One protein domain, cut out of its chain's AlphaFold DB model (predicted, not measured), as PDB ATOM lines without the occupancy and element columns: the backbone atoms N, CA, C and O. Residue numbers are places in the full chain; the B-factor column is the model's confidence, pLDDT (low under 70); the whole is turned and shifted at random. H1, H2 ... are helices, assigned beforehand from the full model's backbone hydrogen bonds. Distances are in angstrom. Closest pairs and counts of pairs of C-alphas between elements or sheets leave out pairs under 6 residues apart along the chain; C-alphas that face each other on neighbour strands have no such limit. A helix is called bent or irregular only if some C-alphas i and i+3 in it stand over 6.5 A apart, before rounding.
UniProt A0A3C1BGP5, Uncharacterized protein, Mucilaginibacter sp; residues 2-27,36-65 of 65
ATOM      1  N   GLU A   2      24.909  41.920 -15.315       48.50
ATOM      2  CA  GLU A   2      25.454  43.273 -15.556       48.50
ATOM      3  C   GLU A   2      26.580  43.346 -16.601       48.50
ATOM      4  O   GLU A   2      26.544  44.175 -17.503       48.50
ATOM      5  N   LEU A   3      27.575  42.456 -16.515       52.84
ATOM      6  CA  LEU A   3      28.722  42.464 -17.430       52.84
ATOM      7  C   LEU A   3      28.316  42.173 -18.888       52.84
ATOM      8  O   LEU A   3      28.880  42.724 -19.830       52.84
ATOM      9  N   VAL A   4      27.323  41.299 -19.076       54.59
ATOM     10  CA  VAL A   4      26.813  40.925 -20.402       54.59
ATOM     11  C   VAL A   4      26.016  42.084 -20.994       54.59
ATOM     12  O   VAL A   4      26.237  42.435 -22.149       54.59
ATOM     13  N   LEU A   5      25.169  42.727 -20.184       56.69
ATOM     14  CA  LEU A   5      24.405  43.911 -20.581       56.69
ATOM     15  C   LEU A   5      25.328  45.062 -20.994       56.69
ATOM     16  O   LEU A   5      25.175  45.584 -22.095       56.69
ATOM     17  N   LYS A   6      26.366  45.356 -20.199       61.25
ATOM     18  CA  LYS A   6      27.370  46.389 -20.515       61.25
ATOM     19  C   LYS A   6      28.088  46.122 -21.843       61.25
ATOM     20  O   LYS A   6      28.287  47.037 -22.640       61.25
ATOM     21  N   ASN A   7      28.440  44.866 -22.125       65.56
ATOM     22  CA  ASN A   7      29.105  44.493 -23.379       65.56
ATOM     23  C   ASN A   7      28.184  44.607 -24.603       65.56
ATOM     24  O   ASN A   7      28.626  45.035 -25.671       65.56
ATOM     25  N   VAL A   8      26.909  44.246 -24.454       66.06
ATOM     26  CA  VAL A   8      25.896  44.383 -25.510       66.06
ATOM     27  C   VAL A   8      25.613  45.863 -25.773       66.06
ATOM     28  O   VAL A   8      25.724  46.314 -26.913       66.06
ATOM     29  N   GLN A   9      25.355  46.647 -24.727       63.47
ATOM     30  CA  GLN A   9      25.132  48.091 -24.824       63.47
ATOM     31  C   GLN A   9      26.304  48.790 -25.520       63.47
ATOM     32  O   GLN A   9      26.103  49.494 -26.507       63.47
ATOM     33  N   LYS A  10      27.548  48.512 -25.109       70.75
ATOM     34  CA  LYS A  10      28.746  49.109 -25.722       70.75
ATOM     35  C   LYS A  10      28.874  48.815 -27.221       70.75
ATOM     36  O   LYS A  10      29.382  49.652 -27.964       70.75
ATOM     37  N   LYS A  11      28.428  47.639 -27.676       75.56
ATOM     38  CA  LYS A  11      28.518  47.238 -29.086       75.56
ATOM     39  C   LYS A  11      27.420  47.861 -29.950       75.56
ATOM     40  O   LYS A  11      27.694  48.224 -31.091       75.56
ATOM     41  N   TYR A  12      26.198  47.968 -29.433       74.94
ATOM     42  CA  TYR A  12      25.031  48.330 -30.244       74.94
ATOM     43  C   TYR A  12      24.564  49.781 -30.069       74.94
ATOM     44  O   TYR A  12      23.991  50.331 -31.007       74.94
ATOM     45  N   LEU A  13      24.870  50.443 -28.947       73.94
ATOM     46  CA  LEU A  13      24.523  51.857 -28.738       73.94
ATOM     47  C   LEU A  13      25.090  52.804 -29.814       73.94
ATOM     48  O   LEU A  13      24.343  53.670 -30.269       73.94
ATOM     49  N   PRO A  14      26.339  52.647 -30.303       79.12
ATOM     50  CA  PRO A  14      26.857  53.515 -31.363       79.12
ATOM     51  C   PRO A  14      26.074  53.386 -32.676       79.12
ATOM     52  O   PRO A  14      25.841  54.381 -33.360       79.12
ATOM     53  N   LEU A  15      25.637  52.167 -33.013       78.38
ATOM     54  CA  LEU A  15      24.864  51.892 -34.225       78.38
ATOM     55  C   LEU A  15      23.453  52.485 -34.126       78.38
ATOM     56  O   LEU A  15      22.985  53.125 -35.064       78.38
ATOM     57  N   ILE A  16      22.806  52.316 -32.970       72.31
ATOM     58  CA  ILE A  16      21.493  52.900 -32.671       72.31
ATOM     59  C   ILE A  16      21.573  54.433 -32.733       72.31
ATOM     60  O   ILE A  16      20.720  55.069 -33.349       72.31
ATOM     61  N   SER A  17      22.638  55.023 -32.181       72.25
ATOM     62  CA  SER A  17      22.872  56.469 -32.222       72.25
ATOM     63  C   SER A  17      23.060  57.000 -33.646       72.25
ATOM     64  O   SER A  17      22.474  58.017 -34.017       72.25
ATOM     65  N   ALA A  18      23.833  56.296 -34.478       75.38
ATOM     66  CA  ALA A  18      24.034  56.668 -35.877       75.38
ATOM     67  C   ALA A  18      22.735  56.577 -36.701       75.38
ATOM     68  O   ALA A  18      22.450  57.454 -37.523       75.38
ATOM     69  N   LEU A  19      21.924  55.545 -36.457       73.69
ATOM     70  CA  LEU A  19      20.639  55.367 -37.126       73.69
ATOM     71  C   LEU A  19      19.638  56.459 -36.729       73.69
ATOM     72  O   LEU A  19      19.007  57.054 -37.597       73.69
ATOM     73  N   ALA A  20      19.535  56.779 -35.440       72.00
ATOM     74  CA  ALA A  20      18.626  57.818 -34.968       72.00
ATOM     75  C   ALA A  20      18.979  59.208 -35.505       72.00
ATOM     76  O   ALA A  20      18.079  59.939 -35.911       72.00
ATOM     77  N   LYS A  21      20.275  59.540 -35.615       72.25
ATOM     78  CA  LYS A  21      20.731  60.772 -36.286       72.25
ATOM     79  C   LYS A  21      20.280  60.833 -37.744       72.25
ATOM     80  O   LYS A  21      19.859  61.882 -38.209       72.25
ATOM     81  N   THR A  22      20.347  59.706 -38.452       75.25
ATOM     82  CA  THR A  22      19.898  59.613 -39.852       75.25
ATOM     83  C   THR A  22      18.387  59.813 -39.974       75.25
ATOM     84  O   THR A  22      17.911  60.390 -40.946       75.25
ATOM     85  N   LEU A  23      17.631  59.355 -38.975       74.25
ATOM     86  CA  LEU A  23      16.172  59.439 -38.929       74.25
ATOM     87  C   LEU A  23      15.650  60.702 -38.223       74.25
ATOM     88  O   LEU A  23      14.440  60.838 -38.058       74.25
ATOM     89  N   ASN A  24      16.536  61.620 -37.819       71.88
ATOM     90  CA  ASN A  24      16.201  62.827 -37.058       71.88
ATOM     91  C   ASN A  24      15.390  62.538 -35.774       71.88
ATOM     92  O   ASN A  24      14.545  63.326 -35.358       71.88
ATOM     93  N   ILE A  25      15.643  61.381 -35.159       72.44
ATOM     94  CA  ILE A  25      15.048  60.987 -33.884       72.44
ATOM     95  C   ILE A  25      15.929  61.569 -32.781       72.44
ATOM     96  O   ILE A  25      17.112  61.233 -32.682       72.44
ATOM     97  N   GLU A  26      15.354  62.428 -31.942       60.50
ATOM     98  CA  GLU A  26      16.007  62.869 -30.713       60.50
ATOM     99  C   GLU A  26      16.115  61.675 -29.761       60.50
ATOM    100  O   GLU A  26      15.140  61.251 -29.143       60.50
ATOM    101  N   ILE A  27      17.314  61.095 -29.664       59.94
ATOM    102  CA  ILE A  27      17.641  60.200 -28.558       59.94
ATOM    103  C   ILE A  27      17.855  61.107 -27.351       59.94
ATOM    104  O   ILE A  27      18.923  61.701 -27.206       59.94
ATOM    105  N   TYR A  36      12.422  50.619 -15.667       71.50
ATOM    106  CA  TYR A  36      11.854  50.189 -16.950       71.50
ATOM    107  C   TYR A  36      12.297  48.766 -17.304       71.50
ATOM    108  O   TYR A  36      11.466  47.906 -17.610       71.50
ATOM    109  N   TYR A  37      13.600  48.482 -17.206       69.06
ATOM    110  CA  TYR A  37      14.133  47.151 -17.502       69.06
ATOM    111  C   TYR A  37      13.679  46.110 -16.477       69.06
ATOM    112  O   TYR A  37      13.316  45.000 -16.865       69.06
ATOM    113  N   LEU A  38      13.629  46.463 -15.190       71.94
ATOM    114  CA  LEU A  38      13.102  45.588 -14.139       71.94
ATOM    115  C   LEU A  38      11.613  45.281 -14.344       71.94
ATOM    116  O   LEU A  38      11.195  44.135 -14.182       71.94
ATOM    117  N   THR A  39      10.824  46.273 -14.759       75.44
ATOM    118  CA  THR A  39       9.398  46.090 -15.066       75.44
ATOM    119  C   THR A  39       9.217  45.154 -16.259       75.44
ATOM    120  O   THR A  39       8.490  44.169 -16.152       75.44
ATOM    121  N   ALA A  40       9.955  45.375 -17.350       74.00
ATOM    122  CA  ALA A  40       9.916  44.502 -18.522       74.00
ATOM    123  C   ALA A  40      10.371  43.063 -18.203       74.00
ATOM    124  O   ALA A  40       9.809  42.101 -18.729       74.00
ATOM    125  N   MET A  41      11.359  42.888 -17.314       71.25
ATOM    126  CA  MET A  41      11.779  41.565 -16.841       71.25
ATOM    127  C   MET A  41      10.675  40.870 -16.033       71.25
ATOM    128  O   MET A  41      10.388  39.703 -16.296       71.25
ATOM    129  N   HIS A  42      10.013  41.572 -15.111       73.81
ATOM    130  CA  HIS A  42       8.900  41.018 -14.329       73.81
ATOM    131  C   HIS A  42       7.658  40.699 -15.169       73.81
ATOM    132  O   HIS A  42       6.942  39.734 -14.885       73.81
ATOM    133  N   GLU A  43       7.383  41.484 -16.207       76.44
ATOM    134  CA  GLU A  43       6.338  41.171 -17.185       76.44
ATOM    135  C   GLU A  43       6.706  39.920 -17.995       76.44
ATOM    136  O   GLU A  43       5.877  39.021 -18.169       76.44
ATOM    137  N   GLY A  44       7.972  39.814 -18.406       71.94
ATOM    138  CA  GLY A  44       8.524  38.647 -19.090       71.94
ATOM    139  C   GLY A  44       8.472  37.361 -18.257       71.94
ATOM    140  O   GLY A  44       8.123  36.314 -18.795       71.94
ATOM    141  N   GLU A  45       8.728  37.422 -16.946       69.44
ATOM    142  CA  GLU A  45       8.641  36.264 -16.033       69.44
ATOM    143  C   GLU A  45       7.257  35.602 -16.026       69.44
ATOM    144  O   GLU A  45       7.145  34.387 -15.853       69.44
ATOM    145  N   LYS A  46       6.196  36.389 -16.227       67.31
ATOM    146  CA  LYS A  46       4.809  35.899 -16.261       67.31
ATOM    147  C   LYS A  46       4.379  35.423 -17.644       67.31
ATOM    148  O   LYS A  46       3.309  34.832 -17.788       67.31
ATOM    149  N   SER A  47       5.185  35.691 -18.664       67.81
ATOM    150  CA  SER A  47       4.889  35.313 -20.035       67.81
ATOM    151  C   SER A  47       5.398  33.894 -20.322       67.81
ATOM    152  O   SER A  47       6.569  33.570 -20.127       67.81
ATOM    153  N   ASN A  48       4.522  33.019 -20.822       69.31
ATOM    154  CA  ASN A  48       4.894  31.677 -21.289       69.31
ATOM    155  C   ASN A  48       5.547  31.743 -22.685       69.31
ATOM    156  O   ASN A  48       5.098  31.075 -23.613       69.31
ATOM    157  N   ILE A  49       6.574  32.584 -22.854       72.06
ATOM    158  CA  ILE A  49       7.281  32.746 -24.138       72.06
ATOM    159  C   ILE A  49       8.093  31.493 -24.476       72.06
ATOM    160  O   ILE A  49       8.229  31.152 -25.646       72.06
ATOM    161  N   LEU A  50       8.612  30.806 -23.458       70.81
ATOM    162  CA  LEU A  50       9.383  29.578 -23.612       70.81
ATOM    163  C   LEU A  50       8.674  28.435 -22.893       70.81
ATOM    164  O   LEU A  50       8.242  28.587 -21.746       70.81
ATOM    165  N   ASN A  51       8.588  27.280 -23.545       79.06
ATOM    166  CA  ASN A  51       8.164  26.056 -22.874       79.06
ATOM    167  C   ASN A  51       9.277  25.531 -21.940       79.06
ATOM    168  O   ASN A  51      10.432  25.950 -22.015       79.06
ATOM    169  N   GLU A  52       8.945  24.608 -21.033       78.75
ATOM    170  CA  GLU A  52       9.899  24.118 -20.021       78.75
ATOM    171  C   GLU A  52      11.172  23.504 -20.619       78.75
ATOM    172  O   GLU A  52      12.249  23.611 -20.033       78.75
ATOM    173  N   ARG A  53      11.087  22.915 -21.814       83.75
ATOM    174  CA  ARG A  53      12.256  22.374 -22.510       83.75
ATOM    175  C   ARG A  53      13.158  23.490 -23.037       83.75
ATOM    176  O   ARG A  53      14.362  23.454 -22.800       83.75
ATOM    177  N   GLU A  54      12.584  24.493 -23.691       79.75
ATOM    178  CA  GLU A  54      13.311  25.657 -24.211       79.75
ATOM    179  C   GLU A  54      13.969  26.466 -23.088       79.75
ATOM    180  O   GLU A  54      15.103  26.921 -23.236       79.75
ATOM    181  N   LYS A  55      13.311  26.581 -21.924       79.31
ATOM    182  CA  LYS A  55      13.910  27.185 -20.723       79.31
ATOM    183  C   LYS A  55      15.171  26.435 -20.290       79.31
ATOM    184  O   LYS A  55      16.193  27.062 -20.017       79.31
ATOM    185  N   GLN A  56      15.122  25.102 -20.245       80.06
ATOM    186  CA  GLN A  56      16.274  24.280 -19.854       80.06
ATOM    187  C   GLN A  56      17.411  24.351 -20.878       80.06
ATOM    188  O   GLN A  56      18.575  24.480 -20.496       80.06
ATOM    189  N   GLU A  57      17.094  24.319 -22.173       84.69
ATOM    190  CA  GLU A  57      18.080  24.473 -23.249       84.69
ATOM    191  C   GLU A  57      18.759  25.854 -23.192       84.69
ATOM    192  O   GLU A  57      19.990  25.944 -23.251       84.69
ATOM    193  N   PHE A  58      17.989  26.921 -22.959       77.81
ATOM    194  CA  PHE A  58      18.519  28.268 -22.767       77.81
ATOM    195  C   PHE A  58      19.437  28.364 -21.537       77.81
ATOM    196  O   PHE A  58      20.569  28.838 -21.653       77.81
ATOM    197  N   ILE A  59      19.013  27.855 -20.375       81.12
ATOM    198  CA  ILE A  59      19.828  27.851 -19.143       81.12
ATOM    199  C   ILE A  59      21.138  27.078 -19.347       81.12
ATOM    200  O   ILE A  59      22.198  27.528 -18.905       81.12
ATOM    201  N   ASN A  60      21.095  25.936 -20.036       83.25
ATOM    202  CA  ASN A  60      22.293  25.148 -20.322       83.25
ATOM    203  C   ASN A  60      23.260  25.886 -21.257       83.25
ATOM    204  O   ASN A  60      24.470  25.835 -21.035       83.25
ATOM    205  N   SER A  61      22.748  26.637 -22.238       78.94
ATOM    206  CA  SER A  61      23.583  27.464 -23.122       78.94
ATOM    207  C   SER A  61      24.346  28.568 -22.373       78.94
ATOM    208  O   SER A  61      25.469  28.903 -22.747       78.94
ATOM    209  N   LEU A  62      23.779  29.097 -21.279       75.62
ATOM    210  CA  LEU A  62      24.420  30.123 -20.449       75.62
ATOM    211  C   LEU A  62      25.531  29.560 -19.554       75.62
ATOM    212  O   LEU A  62      26.481  30.275 -19.252       75.62
ATOM    213  N   LYS A  63      25.412  28.297 -19.124       77.06
ATOM    214  CA  LYS A  63      26.417  27.605 -18.297       77.06
ATOM    215  C   LYS A  63      27.608  27.086 -19.098       77.06
ATOM    216  O   LYS A  63      28.644  26.799 -18.513       77.06
ATOM    217  N   ALA A  64      27.464  26.936 -20.412       65.25
ATOM    218  CA  ALA A  64      28.494  26.380 -21.286       65.25
ATOM    219  C   ALA A  64      29.603  27.387 -21.661       65.25
ATOM    220  O   ALA A  64      30.295  27.182 -22.658       65.25
ATOM    221  N   LYS A  65      29.761  28.480 -20.905       50.31
ATOM    222  CA  LYS A  65      30.689  29.570 -21.211       50.31
ATOM    223  C   LYS A  65      31.594  29.914 -20.040       50.31
ATOM    224  O   LYS A  65      31.075  29.989 -18.908       50.31
TER     225      LYS A  65
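This is residues 2 to 27 and 36 to 65 of the 65 residues of an uncharacterized protein of Mucilaginibacter sp (UniProt A0A3C1BGP5). The printed part is an open, elongated frame of helices round an empty middle: the bent helix H1 makes one long side with its arms H1a and H1b, H3 stands at the far end from H1b, and H2 lies between these ends on the other side of the gap. The frame is loosely formed, since no helix touches another. It has 56 residues with three named helices, in the order H1, H2, H3, and no named strand; the class is all helix. The whole is extended, with a radius of gyration of the C-alphas of 16.0 A and spans of 43 by 27 by 17 A.

H1, residues 2 to 22, is the longest helix; by its hydrogen bonds it was assigned as one helix, but it is bent, with C-alphas 11 and 14 6.9 A apart. Its arms H1a, residues 2 to 11, and H1b, residues 14 to 22, stand at a steep tilt of 44 degrees. H2, residues 36 to 45, is apart from H1a and from H1b, with no C-alphas within 8 A. H3, residues 52 to 63, is apart from H1a, H1b and H2, with no C-alpha of H3 within 8 A of a C-alpha of these. A short link of 6 residues joins H2 to H3. In H1a, H1b, H2 and H3 every O i to N i+4 pair is within hydrogen-bond range.

H1a begins at C-alpha 2, (25.454, 43.273, -15.556), and measures 14.4 A; H1b measures 12.6 A. H2 begins at C-alpha 36, (11.854, 50.189, -16.950), and measures 14.3 A. H3 measures 17.0 A and ends at C-alpha 63, (26.417, 27.605, -18.297).

The two C-alphas farthest apart, those of Asn 24 and Arg 53, are 43.2 A apart. Residues 28 to 35 are cut out, and C-alphas 27 and 36 are 16.4 A apart across the cut. The mean pLDDT of the printed part is 71.4; residues 2 to 9, 26 to 27, 37, 45 to 48 and 64 to 65 are under 70.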